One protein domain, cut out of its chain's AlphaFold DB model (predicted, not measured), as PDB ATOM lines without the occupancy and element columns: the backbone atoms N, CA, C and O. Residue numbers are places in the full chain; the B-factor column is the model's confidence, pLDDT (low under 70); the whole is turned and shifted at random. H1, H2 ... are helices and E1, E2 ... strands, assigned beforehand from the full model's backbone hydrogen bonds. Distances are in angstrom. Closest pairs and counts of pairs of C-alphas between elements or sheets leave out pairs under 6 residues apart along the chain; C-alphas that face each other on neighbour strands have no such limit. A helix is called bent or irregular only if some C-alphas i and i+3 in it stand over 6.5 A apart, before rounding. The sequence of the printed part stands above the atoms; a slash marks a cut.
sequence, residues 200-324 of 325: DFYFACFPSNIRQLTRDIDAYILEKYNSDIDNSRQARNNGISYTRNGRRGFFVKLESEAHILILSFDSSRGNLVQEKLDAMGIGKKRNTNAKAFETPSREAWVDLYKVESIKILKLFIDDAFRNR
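AT A GLANCE: This is residues 200 to 324 of the 325 residues of an uncharacterized protein of Bacillus cereus (UniProt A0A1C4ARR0). A gently twisted wall of four antiparallel strands has the two longest helices, H2 and H4, over one face, and H3 along its E4 edge on that same face. Short H1 sits by one end of E1, and residues 287 to 294 stick out on the side of the sheet away from H4. The printed part has 125 residues, with four named helices and four named strands in the order H1 H2 E1 E2 E3 H3 E4 H4, and the sheet runs E1 E2 E3 E4. The class is mixed, helices and strands; the whole is compact, with a radius of gyration of the C-alphas of 13.6 A and spans of 34 by 34 by 28 A.

HOW THE PARTS SIT: H1, residues 200 to 205, and H2, residues 208 to 228, form a helical hairpin; they touch, closest at the C-alphas of Phe 203 and Arg 211, 6.1 A apart. H2 has a kink of 46 degrees near residue 222 and is irregular, with C-alphas 224 and 227 8.3 A apart. E1, residues 239 to 243, E2, residues 250 to 255, and E3, residues 260 to 264, form a meander, each strand the antiparallel neighbour of the one before. N 242 and O 252 are 2.8 A apart, and N 262 and O 253 are 2.8 A apart, both within hydrogen-bond range. H3, residues 269 to 279, is on the sheet at a height of 5.8 A, and its C-alpha 270 is 4.3 A from C-alpha 299 of E4, residues 299 to 303, the closest pair of the two. E4 is antiparallel to E3, with N 263 and O 300 2.8 A apart, within hydrogen-bond range. H4, residues 310 to 323, is over E2 and E3, over E2 only just with 3 C-alphas, at a height of 9.4 A, along the strands. H4 is only just irregular, with C-alphas 312 and 315 6.8 A apart. H2 and H4 touch, closest at the C-alphas of Leu 213 and Ile 310, 6.5 A apart; their tilt of 38 degrees is only just steep. H3 and H4 are close but not clearly touching, while H2 and H3 are apart. Every O i to N i+4 pair is within hydrogen-bond range in H1 and H3, against 13 of 17 in H2 and 8 of 10 in H4.

IN THESE COORDINATES: H1 begins at C-alpha 200, (-1.903, 20.056, -42.176). H2 measures 29.9 A from first to last C-alpha, H3 15.7 A and H4 19.8 A. H4 ends at C-alpha 323, (20.429, 34.173, -51.809).

THE WHOLE: The C-alphas of Ser 227 and Ala 290, the two farthest apart, are 40.0 A apart. The printed part has no cut. The link from H3 to E4 is long, with 19 residues. The pLDDT is under 70 at residues 233 to 237 and 286 to 296.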
ATOM      1  N   ASP A 200      -0.491  19.780 -42.444       85.94
ATOM      2  CA  ASP A 200      -1.903  20.056 -42.176       85.94
ATOM      3  C   ASP A 200      -2.169  20.447 -40.725       85.94
ATOM      4  O   ASP A 200      -2.968  21.356 -40.495       85.94
ATOM      5  N   PHE A 201      -1.450  19.849 -39.768       86.75
ATOM      6  CA  PHE A 201      -1.479  20.306 -38.379       86.75
ATOM      7  C   PHE A 201      -1.107  21.791 -38.280       86.75
ATOM      8  O   PHE A 201      -1.874  22.595 -37.751       86.75
ATOM      9  N   TYR A 202       0.031  22.184 -38.858       88.44
ATOM     10  CA  TYR A 202       0.482  23.575 -38.806       88.44
ATOM     11  C   TYR A 202      -0.457  24.523 -39.560       88.44
ATOM     12  O   TYR A 202      -0.735  25.611 -39.062       88.44
ATOM     13  N   PHE A 203      -1.012  24.119 -40.708       90.31
ATOM     14  CA  PHE A 203      -2.032  24.909 -41.406       90.31
ATOM     15  C   PHE A 203      -3.287  25.116 -40.553       90.31
ATOM     16  O   PHE A 203      -3.878  26.197 -40.574       90.31
ATOM     17  N   ALA A 204      -3.702  24.108 -39.783       85.75
ATOM     18  CA  ALA A 204      -4.842  24.223 -38.879       85.75
ATOM     19  C   ALA A 204      -4.580  25.190 -37.711       85.75
ATOM     20  O   ALA A 204      -5.524  25.838 -37.250       85.75
ATOM     21  N   CYS A 205      -3.322  25.330 -37.277       86.56
ATOM     22  CA  CYS A 205      -2.913  26.306 -36.264       86.56
ATOM     23  C   CYS A 205      -3.037  27.758 -36.749       86.56
ATOM     24  O   CYS A 205      -3.263  28.641 -35.926       86.56
ATOM     25  N   PHE A 206      -2.968  28.020 -38.061       88.44
ATOM     26  CA  PHE A 206      -3.201  29.368 -38.571       88.44
ATOM     27  C   PHE A 206      -4.694  29.775 -38.484       88.44
ATOM     28  O   PHE A 206      -5.591  28.965 -38.779       88.44
ATOM     29  N   PRO A 207      -4.974  31.046 -38.138       88.88
ATOM     30  CA  PRO A 207      -6.287  31.674 -38.200       88.88
ATOM     31  C   PRO A 207      -6.949  31.491 -39.566       88.88
ATOM     32  O   PRO A 207      -6.287  31.501 -40.605       88.88
ATOM     33  N   SER A 208      -8.275  31.347 -39.572       87.38
ATOM     34  CA  SER A 208      -9.047  31.035 -40.782       87.38
ATOM     35  C   SER A 208      -8.836  32.043 -41.913       87.38
ATOM     36  O   SER A 208      -8.760  31.634 -43.068       87.38
ATOM     37  N   ASN A 209      -8.687  33.330 -41.588       90.62
ATOM     38  CA  ASN A 209      -8.508  34.410 -42.560       90.62
ATOM     39  C   ASN A 209      -7.144  34.396 -43.273       90.62
ATOM     40  O   ASN A 209      -7.051  34.940 -44.365       90.62
ATOM     41  N   ILE A 210      -6.109  33.767 -42.703       94.19
ATOM     42  CA  ILE A 210      -4.774  33.665 -43.332       94.19
ATOM     43  C   ILE A 210      -4.402  32.234 -43.730       94.19
ATOM     44  O   ILE A 210      -3.407  32.013 -44.420       94.19
ATOM     45  N   ARG A 211      -5.205  31.240 -43.343       92.81
ATOM     46  CA  ARG A 211      -4.934  29.827 -43.626       92.81
ATOM     47  C   ARG A 211      -4.817  29.538 -45.122       92.81
ATOM     48  O   ARG A 211      -3.906  28.815 -45.519       92.81
ATOM     49  N   GLN A 212      -5.696  30.104 -45.951       94.12
ATOM     50  CA  GLN A 212      -5.605  29.899 -47.399       94.12
ATOM     51  C   GLN A 212      -4.299  30.472 -47.957       94.12
ATOM     52  O   GLN A 212      -3.583  29.759 -48.648       94.12
ATOM     53  N   LEU A 213      -3.918  31.687 -47.548       96.81
ATOM     54  CA  LEU A 213      -2.644  32.291 -47.937       96.81
ATOM     55  C   LEU A 213      -1.448  31.395 -47.568       96.81
ATOM     56  O   LEU A 213      -0.536  31.229 -48.373       96.81
ATOM     57  N   THR A 214      -1.445  30.778 -46.382       96.31
ATOM     58  CA  THR A 214      -0.354  29.864 -45.983       96.31
ATOM     59  C   THR A 214      -0.273  28.612 -46.855       96.31
ATOM     60  O   THR A 214       0.829  28.172 -47.177       96.31
ATOM     61  N   ARG A 215      -1.421  28.069 -47.284       96.06
ATOM     62  CA  ARG A 215      -1.475  26.946 -48.231       96.06
ATOM     63  C   ARG A 215      -1.029  27.371 -49.623       96.06
ATOM     64  O   ARG A 215      -0.309  26.621 -50.268       96.06
ATOM     65  N   ASP A 216      -1.389  28.576 -50.055       97.56
ATOM     66  CA  ASP A 216      -0.928  29.117 -51.332       97.56
ATOM     67  C   ASP A 216       0.602  29.274 -51.327       97.56
ATOM     68  O   ASP A 216       1.253  28.971 -52.325       97.56
ATOM     69  N   ILE A 217       1.189  29.728 -50.207       97.81
ATOM     70  CA  ILE A 217       2.649  29.862 -50.051       97.81
ATOM     71  C   ILE A 217       3.322  28.494 -50.173       97.81
ATOM     72  O   ILE A 217       4.289  28.361 -50.921       97.81
ATOM     73  N   ASP A 218       2.801  27.479 -49.479       96.38
ATOM     74  CA  ASP A 218       3.302  26.106 -49.585       96.38
ATOM     75  C   ASP A 218       3.191  25.565 -51.011       96.38
ATOM     76  O   ASP A 218       4.184  25.087 -51.556       96.38
ATOM     77  N   ALA A 219       2.019  25.707 -51.635       96.94
ATOM     78  CA  ALA A 219       1.775  25.261 -52.999       96.94
ATOM     79  C   ALA A 219       2.759  25.907 -53.979       96.94
ATOM     80  O   ALA A 219       3.366  25.203 -54.778       96.94
ATOM     81  N   TYR A 220       2.989  27.218 -53.867       98.19
ATOM     82  CA  TYR A 220       3.953  27.926 -54.705       98.19
ATOM     83  C   TYR A 220       5.386  27.407 -54.533       98.19
ATOM     84  O   TYR A 220       6.099  27.207 -55.516       98.19
ATOM     85  N   ILE A 221       5.817  27.189 -53.287       96.56
ATOM     86  CA  ILE A 221       7.165  26.692 -52.998       96.56
ATOM     87  C   ILE A 221       7.343  25.278 -53.553       96.56
ATOM     88  O   ILE A 221       8.367  24.992 -54.168       96.56
ATOM     89  N   LEU A 222       6.358  24.398 -53.364       94.81
ATOM     90  CA  LEU A 222       6.418  23.029 -53.868       94.81
ATOM     91  C   LEU A 222       6.345  22.983 -55.399       94.81
ATOM     92  O   LEU A 222       7.157  22.308 -56.021       94.81
ATOM     93  N   GLU A 223       5.445  23.739 -56.025       96.69
ATOM     94  CA  GLU A 223       5.338  23.814 -57.488       96.69
ATOM     95  C   GLU A 223       6.675  24.203 -58.132       96.69
ATOM     96  O   GLU A 223       7.077  23.622 -59.138       96.69
ATOM     97  N   LYS A 224       7.385  25.163 -57.531       97.19
ATOM     98  CA  LYS A 224       8.595  25.736 -58.120       97.19
ATOM     99  C   LYS A 224       9.897  25.047 -57.708       97.19
ATOM    100  O   LYS A 224      10.836  25.037 -58.496       97.19
ATOM    101  N   TYR A 225       9.972  24.510 -56.488       95.88
ATOM    102  CA  TYR A 225      11.236  24.101 -55.859       95.88
ATOM    103  C   TYR A 225      11.232  22.682 -55.276       95.88
ATOM    104  O   TYR A 225      12.187  22.313 -54.595       95.88
ATOM    105  N   ASN A 226      10.197  21.862 -55.496       93.62
ATOM    106  CA  ASN A 226      10.096  20.542 -54.853       93.62
ATOM    107  C   ASN A 226      11.298  19.614 -55.123       93.62
ATOM    108  O   ASN A 226      11.675  18.854 -54.236       93.62
ATOM    109  N   SER A 227      11.940  19.696 -56.295       94.62
ATOM    110  CA  SER A 227      13.160  18.927 -56.603       94.62
ATOM    111  C   SER A 227      14.390  19.363 -55.798       94.62
ATOM    112  O   SER A 227      15.317  18.575 -55.616       94.62
ATOM    113  N   ASP A 228      14.400  20.597 -55.294       94.19
ATOM    114  CA  ASP A 228      15.547  21.212 -54.618       94.19
ATOM    115  C   ASP A 228      15.393  21.259 -53.094       94.19
ATOM    116  O   ASP A 228      16.299  21.726 -52.398       94.19
ATOM    117  N   ILE A 229      14.259  20.799 -52.556       92.38
ATOM    118  CA  ILE A 229      13.923  20.871 -51.131       92.38
ATOM    119  C   ILE A 229      14.172  19.531 -50.432       92.38
ATOM    120  O   ILE A 229      13.785  18.468 -50.909       92.38
ATOM    121  N   ASP A 230      14.750  19.611 -49.234       89.25
ATOM    122  CA  ASP A 230      14.863  18.489 -48.307       89.25
ATOM    123  C   ASP A 230      13.511  18.248 -47.616       89.25
ATOM    124  O   ASP A 230      13.153  18.890 -46.618       89.25
ATOM    125  N   ASN A 231      12.751  17.298 -48.161       82.81
ATOM    126  CA  ASN A 231      11.425  16.929 -47.666       82.81
ATOM    127  C   ASN A 231      11.454  16.260 -46.277       82.81
ATOM    128  O   ASN A 231      10.430  16.241 -45.596       82.81
ATOM    129  N   SER A 232      12.615  15.792 -45.800       77.62
ATOM    130  CA  SER A 232      12.744  15.162 -44.476       77.62
ATOM    131  C   SER A 232      12.698  16.160 -43.310       77.62
ATOM    132  O   SER A 232      12.588  15.764 -42.151       77.62
ATOM    133  N   ARG A 233      12.786  17.472 -43.586       69.38
ATOM    134  CA  ARG A 233      12.937  18.531 -42.564       69.38
ATOM    135  C   ARG A 233      11.805  19.553 -42.540       69.38
ATOM    136  O   ARG A 233      11.970  20.618 -41.942       69.38
ATOM    137  N   GLN A 234      10.680  19.244 -43.179       67.12
ATOM    138  CA  GLN A 234       9.637  20.233 -43.450       67.12
ATOM    139  C   GLN A 234       8.860  20.706 -42.221       67.12
ATOM    140  O   GLN A 234       8.419  21.848 -42.189       67.12
ATOM    141  N   ALA A 235       8.702  19.870 -41.200       67.81
ATOM    142  CA  ALA A 235       7.995  20.205 -39.969       67.81
ATOM    143  C   ALA A 235       9.001  20.375 -38.826       67.81
ATOM    144  O   ALA A 235       9.656  19.414 -38.427       67.81
ATOM    145  N   ARG A 236       9.149  21.594 -38.297       65.81
ATOM    146  CA  ARG A 236      10.021  21.875 -37.143       65.81
ATOM    147  C   ARG A 236       9.402  22.960 -36.280       65.81
ATOM    148  O   ARG A 236       8.959  23.959 -36.833       65.81
ATOM    149  N   ASN A 237       9.439  22.761 -34.960       67.62
ATOM    150  CA  ASN A 237       9.111  23.716 -33.890       67.62
ATOM    151  C   ASN A 237       8.276  24.923 -34.352       67.62
ATOM    152  O   ASN A 237       8.799  25.920 -34.868       67.62
ATOM    153  N   ASN A 238       6.969  24.796 -34.127       81.75
ATOM    154  CA  ASN A 238       5.956  25.837 -34.280       81.75
ATOM    155  C   ASN A 238       5.701  26.264 -35.737       81.75
ATOM    156  O   ASN A 238       5.086  27.306 -35.965       81.75
ATOM    157  N   GLY A 239       6.111  25.476 -36.741       90.31
ATOM    158  CA  GLY A 239       5.829  25.802 -38.138       90.31
ATOM    159  C   GLY A 239       6.314  24.816 -39.207       90.31
ATOM    160  O   GLY A 239       6.785  23.713 -38.924       90.31
ATOM    161  N   ILE A 240       6.221  25.269 -40.461       93.62
ATOM    162  CA  ILE A 240       6.669  24.561 -41.669       93.62
ATOM    163  C   ILE A 240       7.927  25.255 -42.198       93.62
ATOM    164  O   ILE A 240       7.895  26.444 -42.496       93.62
ATOM    165  N   SER A 241       9.041  24.538 -42.306       93.62
ATOM    166  CA  SER A 241      10.344  25.056 -42.739       93.62
ATOM    167  C   SER A 241      10.779  24.433 -44.063       93.62
ATOM    168  O   SER A 241      10.846  23.218 -44.186       93.62
ATOM    169  N   TYR A 242      11.174  25.244 -45.036       94.44
ATOM    170  CA  TYR A 242      11.661  24.783 -46.334       94.44
ATOM    171  C   TYR A 242      13.177  24.949 -46.388       94.44
ATOM    172  O   TYR A 242      13.707  26.055 -46.264       94.44
ATOM    173  N   THR A 243      13.885  23.830 -46.528       92.94
ATOM    174  CA  THR A 243      15.352  23.750 -46.556       92.94
ATOM    175  C   THR A 243      15.787  23.179 -47.893       92.94
ATOM    176  O   THR A 243      15.128  22.281 -48.399       92.94
ATOM    177  N   ARG A 244      16.887  23.672 -48.465       92.25
ATOM    178  CA  ARG A 244      17.417  23.126 -49.723       92.25
ATOM    179  C   ARG A 244      18.202  21.834 -49.490       92.25
ATOM    180  O   ARG A 244      18.859  21.694 -48.455       92.25
ATOM    181  N   ASN A 245      18.204  20.949 -50.480       91.50
ATOM    182  CA  ASN A 245      18.985  19.716 -50.476       91.50
ATOM    183  C   ASN A 245      20.469  19.992 -50.180       91.50
ATOM    184  O   ASN A 245      21.084  20.894 -50.748       91.50
ATOM    185  N   GLY A 246      21.037  19.241 -49.232       87.94
ATOM    186  CA  GLY A 246      22.446  19.358 -48.832       87.94
ATOM    187  C   GLY A 246      22.827  20.636 -48.068       87.94
ATOM    188  O   GLY A 246      23.997  20.800 -47.722       87.94
ATOM    189  N   ARG A 247      21.887  21.543 -47.766       87.31
ATOM    190  CA  ARG A 247      22.166  22.814 -47.072       87.31
ATOM    191  C   ARG A 247      21.661  22.804 -45.627       87.31
ATOM    192  O   ARG A 247      20.792  22.022 -45.236       87.31
ATOM    193  N   ARG A 248      22.232  23.682 -44.792       83.62
ATOM    194  CA  ARG A 248      21.822  23.860 -43.388       83.62
ATOM    195  C   ARG A 248      20.901  25.074 -43.237       83.62
ATOM    196  O   ARG A 248      21.244  26.188 -43.624       83.62
ATOM    197  N   GLY A 249      19.773  24.863 -42.562       86.69
ATOM    198  CA  GLY A 249      18.795  25.907 -42.249       86.69
ATOM    199  C   GLY A 249      17.826  26.198 -43.394       86.69
ATOM    200  O   GLY A 249      18.084  25.878 -44.551       86.69
ATOM    201  N   PHE A 250      16.699  26.810 -43.049       91.94
ATOM    202  CA  PHE A 250      15.632  27.100 -43.996       91.94
ATOM    203  C   PHE A 250      15.921  28.367 -44.816       91.94
ATOM    204  O   PHE A 250      16.648  29.254 -44.358       91.94
ATOM    205  N   PHE A 251      15.333  28.453 -46.011       94.62
ATOM    206  CA  PHE A 251      15.208  29.706 -46.773       94.62
ATOM    207  C   PHE A 251      13.833  30.355 -46.546       94.62
ATOM    208  O   PHE A 251      13.717  31.577 -46.556       94.62
ATOM    209  N   VAL A 252      12.809  29.544 -46.252       95.50
ATOM    210  CA  VAL A 252      11.467  29.993 -45.858       95.50
ATOM    211  C   VAL A 252      10.985  29.208 -44.636       95.50
ATOM    212  O   VAL A 252      11.153  27.992 -44.589       95.50
ATOM    213  N   LYS A 253      10.346  29.873 -43.669       94.94
ATOM    214  CA  LYS A 253       9.584  29.236 -42.585       94.94
ATOM    215  C   LYS A 253       8.217  29.907 -42.431       94.94
ATOM    216  O   LYS A 253       8.143  31.115 -42.247       94.94
ATOM    217  N   LEU A 254       7.145  29.123 -42.471       95.94
ATOM    218  CA  LEU A 254       5.804  29.519 -42.035       95.94
ATOM    219  C   LEU A 254       5.680  29.221 -40.540       95.94
ATOM    220  O   LEU A 254       5.643  28.055 -40.155       95.94
ATOM    221  N   GLU A 255       5.626  30.248 -39.697       93.62
ATOM    222  CA  GLU A 255       5.536  30.105 -38.243       93.62
ATOM    223  C   GLU A 255       4.098  30.302 -37.761       93.62
ATOM    224  O   GLU A 255       3.518  31.383 -37.866       93.62
ATOM    225  N   SER A 256       3.524  29.221 -37.237       90.25
ATOM    226  CA  SER A 256       2.104  29.110 -36.907       90.25
ATOM    227  C   SER A 256       1.694  29.832 -35.625       90.25
ATOM    228  O   SER A 256       0.577  30.321 -35.573       90.25
ATOM    229  N   GLU A 257       2.568  29.969 -34.622       87.12
ATOM    230  CA  GLU A 257       2.231  30.669 -33.366       87.12
ATOM    231  C   GLU A 257       2.282  32.194 -33.507       87.12
ATOM    232  O   GLU A 257       1.395  32.908 -33.041       87.12
ATOM    233  N   ALA A 258       3.324  32.702 -34.168       89.81
ATOM    234  CA  ALA A 258       3.491  34.133 -34.413       89.81
ATOM    235  C   ALA A 258       2.698  34.622 -35.639       89.81
ATOM    236  O   ALA A 258       2.554  35.831 -35.830       89.81
ATOM    237  N   HIS A 259       2.162  33.693 -36.441       93.94
ATOM    238  CA  HIS A 259       1.429  33.957 -37.678       93.94
ATOM    239  C   HIS A 259       2.253  34.748 -38.706       93.94
ATOM    240  O   HIS A 259       1.773  35.716 -39.302       93.94
ATOM    241  N   ILE A 260       3.511  34.350 -38.903       95.31
ATOM    242  CA  ILE A 260       4.457  35.048 -39.783       95.31
ATOM    243  C   ILE A 260       5.062  34.130 -40.840       95.31
ATOM    244  O   ILE A 260       5.134  32.910 -40.680       95.31
ATOM    245  N   LEU A 261       5.545  34.748 -41.916       97.06
ATOM    246  CA  LEU A 261       6.471  34.136 -42.861       97.06
ATOM    247  C   LEU A 261       7.868  34.700 -42.602       97.06
ATOM    248  O   LEU A 261       8.075  35.910 -42.678       97.06
ATOM    249  N   ILE A 262       8.823  33.823 -42.314       95.06
ATOM    250  CA  ILE A 262      10.232  34.166 -42.139       95.06
ATOM    251  C   ILE A 262      10.972  33.794 -43.417       95.06
ATOM    252  O   ILE A 262      10.984  32.636 -43.839       95.06
ATOM    253  N   LEU A 263      11.613  34.788 -44.010       95.88
ATOM    254  CA  LEU A 263      12.485  34.665 -45.165       95.88
ATOM    255  C   LEU A 263      13.930  34.753 -44.690       95.88
ATOM    256  O   LEU A 263      14.269  35.630 -43.901       95.88
ATOM    257  N   SER A 264      14.773  33.843 -45.154       93.88
ATOM    258  CA  SER A 264      16.144  33.691 -44.679       93.88
ATOM    259  C   SER A 264      17.115  33.782 -45.850       93.88
ATOM    260  O   SER A 264      16.970  33.086 -46.852       93.88
ATOM    261  N   PHE A 265      18.113  34.643 -45.697       91.81
ATOM    262  CA  PHE A 265      19.068  35.069 -46.715       91.81
ATOM    263  C   PHE A 265      20.506  34.772 -46.265       91.81
ATOM    264  O   PHE A 265      20.738  34.095 -45.253       91.81
ATOM    265  N   ASP A 266      21.476  35.259 -47.027       84.19
ATOM    266  CA  ASP A 266      22.863  35.423 -46.631       84.19
ATOM    267  C   ASP A 266      23.068  36.735 -45.852       84.19
ATOM    268  O   ASP A 266      22.455  37.767 -46.129       84.19
ATOM    269  N   SER A 267      23.968  36.694 -44.868       82.19
ATOM    270  CA  SER A 267      24.548  37.888 -44.233       82.19
ATOM    271  C   SER A 267      23.518  38.972 -43.858       82.19
ATOM    272  O   SER A 267      22.516  38.657 -43.234       82.19
ATOM    273  N   SER A 268      23.752  40.246 -44.187       84.38
ATOM    274  CA  SER A 268      22.891  41.383 -43.824       84.38
ATOM    275  C   SER A 268      21.711  41.625 -44.773       84.38
ATOM    276  O   SER A 268      20.952  42.578 -44.571       84.38
ATOM    277  N   ARG A 269      21.518  40.788 -45.805       90.62
ATOM    278  CA  ARG A 269      20.456  40.981 -46.806       90.62
ATOM    279  C   ARG A 269      19.057  40.920 -46.190       90.62
ATOM    280  O   ARG A 269      18.151  41.593 -46.677       90.62
ATOM    281  N   GLY A 270      18.895  40.178 -45.094       90.62
ATOM    282  CA  GLY A 270      17.640  40.117 -44.343       90.62
ATOM    283  C   GLY A 270      17.150  41.493 -43.896       90.62
ATOM    284  O   GLY A 270      15.976  41.800 -44.078       90.62
ATOM    285  N   ASN A 271      18.045  42.361 -43.418       90.19
ATOM    286  CA  ASN A 271      17.688  43.725 -43.014       90.19
ATOM    287  C   ASN A 271      17.198  44.572 -44.198       90.19
ATOM    288  O   ASN A 271      16.156  45.214 -44.101       90.19
ATOM    289  N   LEU A 272      17.885  44.506 -45.344       92.38
ATOM    290  CA  LEU A 272      17.478  45.230 -46.558       92.38
ATOM    291  C   LEU A 272      16.103  44.778 -47.064       92.38
ATOM    292  O   LEU A 272      15.312  45.576 -47.564       92.38
ATOM    293  N   VAL A 273      15.809  43.479 -46.965       94.81
ATOM    294  CA  VAL A 273      14.492  42.947 -47.330       94.81
ATOM    295  C   VAL A 273      13.439  43.344 -46.295       94.81
ATOM    296  O   VAL A 273      12.324  43.686 -46.683       94.81
ATOM    297  N   GLN A 274      13.782  43.367 -45.004       94.44
ATOM    298  CA  GLN A 274      12.884  43.829 -43.944       94.44
ATOM    299  C   GLN A 274      12.442  45.279 -44.173       94.44
ATOM    300  O   GLN A 274      11.246  45.542 -44.133       94.44
ATOM    301  N   GLU A 275      13.365  46.192 -44.495       93.44
ATOM    302  CA  GLU A 275      13.040  47.597 -44.789       93.44
ATOM    303  C   GLU A 275      12.038  47.727 -45.946       93.44
ATOM    304  O   GLU A 275      11.088  48.508 -45.874       93.44
ATOM    305  N   LYS A 276      12.196  46.912 -46.998       96.31
ATOM    306  CA  LYS A 276      11.247  46.868 -48.122       96.31
ATOM    307  C   LYS A 276       9.870  46.370 -47.682       96.31
ATOM    308  O   LYS A 276       8.864  46.965 -48.055       96.31
ATOM    309  N   LEU A 277       9.814  45.301 -46.888       96.31
ATOM    310  CA  LEU A 277       8.555  44.756 -46.367       96.31
ATOM    311  C   LEU A 277       7.849  45.749 -45.429       96.31
ATOM    312  O   LEU A 277       6.625  45.875 -45.480       96.31
ATOM    313  N   ASP A 278       8.610  46.467 -44.603       94.88
ATOM    314  CA  ASP A 278       8.105  47.502 -43.701       94.88
ATOM    315  C   ASP A 278       7.537  48.691 -44.492       94.88
ATOM    316  O   ASP A 278       6.429  49.142 -44.198       94.88
ATOM    317  N   ALA A 279       8.231  49.142 -45.545       96.19
ATOM    318  CA  ALA A 279       7.752  50.193 -46.449       96.19
ATOM    319  C   ALA A 279       6.466  49.797 -47.196       96.19
ATOM    320  O   ALA A 279       5.626  50.643 -47.489       96.19
ATOM    321  N   MET A 280       6.281  48.501 -47.464       96.31
ATOM    322  CA  MET A 280       5.051  47.939 -48.033       96.31
ATOM    323  C   MET A 280       3.938  47.737 -46.993       96.31
ATOM    324  O   MET A 280       2.855  47.270 -47.336       96.31
ATOM    325  N   GLY A 281       4.192  48.035 -45.716       96.25
ATOM    326  CA  GLY A 281       3.232  47.884 -44.626       96.25
ATOM    327  C   GLY A 281       3.008  46.442 -44.156       96.25
ATOM    328  O   GLY A 281       2.290  46.241 -43.177       96.25
ATOM    329  N   ILE A 282       3.640  45.449 -44.787       96.88
ATOM    330  CA  ILE A 282       3.449  44.013 -44.506       96.88
ATOM    331  C   ILE A 282       4.532  43.419 -43.602       96.88
ATOM    332  O   ILE A 282       4.437  42.264 -43.190       96.88
ATOM    333  N   GLY A 283       5.570  44.187 -43.286       94.56
ATOM    334  CA  GLY A 283       6.614  43.760 -42.370       94.56
ATOM    335  C   GLY A 283       6.102  43.568 -40.939       94.56
ATOM    336  O   GLY A 283       5.256  44.322 -40.429       94.56
ATOM    337  N   LYS A 284       6.604  42.520 -40.278       92.38
ATOM    338  CA  LYS A 284       6.370  42.282 -38.854       92.38
ATOM    339  C   LYS A 284       7.460  42.965 -38.034       92.38
ATOM    340  O   LYS A 284       8.627  42.581 -38.101       92.38
ATOM    341  N   LYS A 285       7.063  43.913 -37.180       81.12
ATOM    342  CA  LYS A 285       7.951  44.461 -36.148       81.12
ATOM    343  C   LYS A 285       8.325  43.366 -35.149       81.12
ATOM    344  O   LYS A 285       7.462  42.626 -34.674       81.12
ATOM    345  N   ARG A 286       9.608  43.277 -34.819       68.81
ATOM    346  CA  ARG A 286      10.155  42.263 -33.911       68.81
ATOM    347  C   ARG A 286       9.950  42.733 -32.467       68.81
ATOM    348  O   ARG A 286      10.579  43.699 -32.057       68.81
ATOM    349  N   ASN A 287       9.074  42.083 -31.695       56.41
ATOM    350  CA  ASN A 287       8.965  42.344 -30.253       56.41
ATOM    351  C   ASN A 287      10.049  41.548 -29.516       56.41
ATOM    352  O   ASN A 287       9.851  40.387 -29.165       56.41
ATOM    353  N   THR A 288      11.204  42.166 -29.280       51.38
ATOM    354  CA  THR A 288      12.287  41.605 -28.461       51.38
ATOM    355  C   THR A 288      12.025  41.858 -26.976       51.38
ATOM    356  O   THR A 288      12.755  42.583 -26.303       51.38
ATOM    357  N   ASN A 289      10.968  41.257 -26.429       43.03
ATOM    358  CA  ASN A 289      10.796  41.247 -24.980       43.03
ATOM    359  C   ASN A 289      11.795  40.259 -24.355       43.03
ATOM    360  O   ASN A 289      11.611  39.051 -24.435       43.03
ATOM    361  N   ALA A 290      12.815  40.827 -23.703       42.06
ATOM    362  CA  ALA A 290      13.780  40.208 -22.789       42.06
ATOM    363  C   ALA A 290      14.829  39.244 -23.396       42.06
ATOM    364  O   ALA A 290      14.528  38.156 -23.869       42.06
ATOM    365  N   LYS A 291      16.102  39.646 -23.229       40.09
ATOM    366  CA  LYS A 291      17.367  38.992 -23.623       40.09
ATOM    367  C   LYS A 291      17.603  38.945 -25.134       40.09
ATOM    368  O   LYS A 291      17.098  38.091 -25.850       40.09
ATOM    369  N   ALA A 292      18.422  39.896 -25.579       40.47
ATOM    370  CA  ALA A 292      18.937  40.036 -26.930       40.47
ATOM    371  C   ALA A 292      19.577  38.734 -27.442       40.47
ATOM    372  O   ALA A 292      20.767  38.496 -27.275       40.47
ATOM    373  N   PHE A 293      18.787  37.911 -28.119       43.66
ATOM    374  CA  PHE A 293      19.279  37.302 -29.339       43.66
ATOM    375  C   PHE A 293      19.150  38.393 -30.394       43.66
ATOM    376  O   PHE A 293      18.040  38.725 -30.814       43.66
ATOM    377  N   GLU A 294      20.277  39.019 -30.743       49.59
ATOM    378  CA  GLU A 294      20.379  39.802 -31.970       49.59
ATOM    379  C   GLU A 294      19.679  39.008 -33.065       49.59
ATOM    380  O   GLU A 294      19.954  37.817 -33.255       49.59
ATOM    381  N   THR A 295      18.697  39.622 -33.726       55.50
ATOM    382  CA  THR A 295      18.043  38.920 -34.820       55.50
ATOM    383  C   THR A 295      19.126  38.510 -35.802       55.50
ATOM    384  O   THR A 295      19.993  39.341 -36.091       55.50
ATOM    385  N   PRO A 296      19.105  37.281 -36.341       65.19
ATOM    386  CA  PRO A 296      20.012  36.960 -37.417       65.19
ATOM    387  C   PRO A 296      19.794  38.017 -38.504       65.19
ATOM    388  O   PRO A 296      18.708  38.088 -39.077       65.19
ATOM    389  N   SER A 297      20.800  38.852 -38.780       79.38
ATOM    390  CA  SER A 297      20.774  39.928 -39.795       79.38
ATOM    391  C   SER A 297      20.364  39.439 -41.194       79.38
ATOM    392  O   SER A 297      20.055  40.218 -42.097       79.38
ATOM    393  N   ARG A 298      20.321  38.114 -41.332       88.31
ATOM    394  CA  ARG A 298      19.936  37.316 -42.481       88.31
ATOM    395  C   ARG A 298      18.440  37.036 -42.605       88.31
ATOM    396  O   ARG A 298      18.064  36.400 -43.574       88.31
ATOM    397  N   GLU A 299      17.591  37.419 -41.654       92.25
ATOM    398  CA  GLU A 299      16.152  37.113 -41.698       92.25
ATOM    399  C   GLU A 299      15.289  38.357 -41.936       92.25
ATOM    400  O   GLU A 299      15.615  39.444 -41.459       92.25
ATOM    401  N   ALA A 300      14.172  38.181 -42.647       94.19
ATOM    402  CA  ALA A 300      13.117  39.174 -42.850       94.19
ATOM    403  C   ALA A 300      11.744  38.549 -42.556       94.19
ATOM    404  O   ALA A 300      11.478  37.416 -42.961       94.19
ATOM    405  N   TRP A 301      10.900  39.240 -41.794       95.12
ATOM    406  CA  TRP A 301       9.673  38.697 -41.211       95.12
ATOM    407  C   TRP A 301       8.450  39.435 -41.761       95.12
ATOM    408  O   TRP A 301       8.357  40.664 -41.685       95.12
ATOM    409  N   VAL A 302       7.493  38.672 -42.282       97.06
ATOM    410  CA  VAL A 302       6.247  39.169 -42.874       97.06
ATOM    411  C   VAL A 302       5.080  38.879 -41.936       97.06
ATOM    412  O   VAL A 302       4.907  37.743 -41.496       97.06
ATOM    413  N   ASP A 303       4.257  39.889 -41.662       96.62
ATOM    414  CA  ASP A 303       2.996  39.742 -40.939       96.62
ATOM    415  C   ASP A 303       1.912  39.228 -41.893       96.62
ATOM    416  O   ASP A 303       1.404  39.976 -42.731       96.62
ATOM    417  N   LEU A 304       1.549  37.949 -41.778       97.00
ATOM    418  CA  LEU A 304       0.617  37.320 -42.719       97.00
ATOM    419  C   LEU A 304      -0.791  37.923 -42.668       97.00
ATOM    420  O   LEU A 304      -1.515  37.829 -43.653       97.00
ATOM    421  N   TYR A 305      -1.172  38.588 -41.572       96.44
ATOM    422  CA  TYR A 305      -2.451  39.301 -41.486       96.44
ATOM    423  C   TYR A 305      -2.550  40.502 -42.423       96.44
ATOM    424  O   TYR A 305      -3.652  40.956 -42.717       96.44
ATOM    425  N   LYS A 306      -1.409  41.038 -42.860       96.88
ATOM    426  CA  LYS A 306      -1.341  42.246 -43.685       96.88
ATOM    427  C   LYS A 306      -1.139  41.942 -45.165       96.88
ATOM    428  O   LYS A 306      -1.051  42.859 -45.972       96.88
ATOM    429  N   VAL A 307      -1.024  40.667 -45.528       96.50
ATOM    430  CA  VAL A 307      -0.783  40.251 -46.906       96.50
ATOM    431  C   VAL A 307      -2.111  39.930 -47.576       96.50
ATOM    432  O   VAL A 307      -2.769  38.952 -47.240       96.50
ATOM    433  N   GLU A 308      -2.471  40.723 -48.580       91.06
ATOM    434  CA  GLU A 308      -3.710  40.526 -49.343       91.06
ATOM    435  C   GLU A 308      -3.599  39.404 -50.385       91.06
ATOM    436  O   GLU A 308      -4.590  38.777 -50.754       91.06
ATOM    437  N   SER A 309      -2.390  39.147 -50.899       92.69
ATOM    438  CA  SER A 309      -2.169  38.156 -51.950       92.69
ATOM    439  C   SER A 309      -0.756  37.588 -51.936       92.69
ATOM    440  O   SER A 309       0.228  38.317 -51.797       92.69
ATOM    441  N   ILE A 310      -0.643  36.289 -52.227       95.88
ATOM    442  CA  ILE A 310       0.644  35.616 -52.427       95.88
ATOM    443  C   ILE A 310       1.507  36.262 -53.513       95.88
ATOM    444  O   ILE A 310       2.732  36.184 -53.434       95.88
ATOM    445  N   LYS A 311       0.912  36.920 -54.522       96.00
ATOM    446  CA  LYS A 311       1.662  37.540 -55.632       96.00
ATOM    447  C   LYS A 311       2.781  38.458 -55.132       96.00
ATOM    448  O   LYS A 311       3.866  38.451 -55.703       96.00
ATOM    449  N   ILE A 312       2.523  39.173 -54.040       93.69
ATOM    450  CA  ILE A 312       3.470  40.089 -53.400       93.69
ATOM    451  C   ILE A 312       4.661  39.331 -52.796       93.69
ATOM    452  O   ILE A 312       5.788  39.810 -52.835       93.69
ATOM    453  N   LEU A 313       4.428  38.129 -52.267       97.19
ATOM    454  CA  LEU A 313       5.434  37.334 -51.562       97.19
ATOM    455  C   LEU A 313       6.339  36.531 -52.497       97.19
ATOM    456  O   LEU A 313       7.480  36.260 -52.131       97.19
ATOM    457  N   LYS A 314       5.860  36.173 -53.697       97.75
ATOM    458  CA  LYS A 314       6.592  35.316 -54.650       97.75
ATOM    459  C   LYS A 314       8.015  35.812 -54.917       97.75
ATOM    460  O   LYS A 314       8.968  35.062 -54.759       97.75
ATOM    461  N   LEU A 315       8.160  37.100 -55.220       96.25
ATOM    462  CA  LEU A 315       9.458  37.731 -55.479       96.25
ATOM    463  C   LEU A 315      10.420  37.686 -54.279       96.25
ATOM    464  O   LEU A 315      11.621  37.516 -54.476       96.25
ATOM    465  N   PHE A 316       9.917  37.776 -53.047       97.25
ATOM    466  CA  PHE A 316      10.754  37.676 -51.848       97.25
ATOM    467  C   PHE A 316      11.109  36.225 -51.495       97.25
ATOM    468  O   PHE A 316      12.226  35.963 -51.054       97.25
ATOM    469  N   ILE A 317      10.195  35.280 -51.734       97.88
ATOM    470  CA  ILE A 317      10.454  33.836 -51.612       97.88
ATOM    471  C   ILE A 317      11.538  33.412 -52.612       97.88
ATOM    472  O   ILE A 317      12.501  32.743 -52.233       97.88
ATOM    473  N   ASP A 318      11.427  33.864 -53.861       97.31
ATOM    474  CA  ASP A 318      12.413  33.619 -54.914       97.31
ATOM    475  C   ASP A 318      13.783  34.214 -54.577       97.31
ATOM    476  O   ASP A 318      14.828  33.637 -54.887       97.31
ATOM    477  N   ASP A 319      13.797  35.406 -53.977       95.81
ATOM    478  CA  ASP A 319      15.026  36.044 -53.515       95.81
ATOM    479  C   ASP A 319      15.655  35.265 -52.352       95.81
ATOM    480  O   ASP A 319      16.860  35.018 -52.371       95.81
ATOM    481  N   ALA A 320      14.855  34.801 -51.389       96.31
ATOM    482  CA  ALA A 320      15.334  33.990 -50.273       96.31
ATOM    483  C   ALA A 320      15.916  32.653 -50.753       96.31
ATOM    484  O   ALA A 320      17.006  32.269 -50.337       96.31
ATOM    485  N   PHE A 321      15.253  31.964 -51.685       95.38
ATOM    486  CA  PHE A 321      15.751  30.698 -52.233       95.38
ATOM    487  C   PHE A 321      17.120  30.849 -52.921       95.38
ATOM    488  O   PHE A 321      18.018  30.024 -52.714       95.38
ATOM    489  N   ARG A 322      17.287  31.915 -53.718       93.25
ATOM    490  CA  ARG A 322      18.522  32.192 -54.469       93.25
ATOM    491  C   ARG A 322      19.671  32.645 -53.576       93.25
ATOM    492  O   ARG A 322      20.793  32.194 -53.774       93.25
ATOM    493  N   ASN A 323      19.392  33.520 -52.613       89.88
ATOM    494  CA  ASN A 323      20.429  34.173 -51.809       89.88
ATOM    495  C   ASN A 323      20.643  33.512 -50.442       89.88
ATOM    496  O   ASN A 323      21.492  33.952 -49.678       89.88
ATOM    497  N   ARG A 324      19.918  32.442 -50.099       82.00
ATOM    498  CA  ARG A 324      20.306  31.599 -48.968       82.00
ATOM    499  C   ARG A 324      21.561  30.797 -49.355       82.00
ATOM    500  O   ARG A 324      21.551  30.173 -50.416       82.00
TER     501      ARG A 324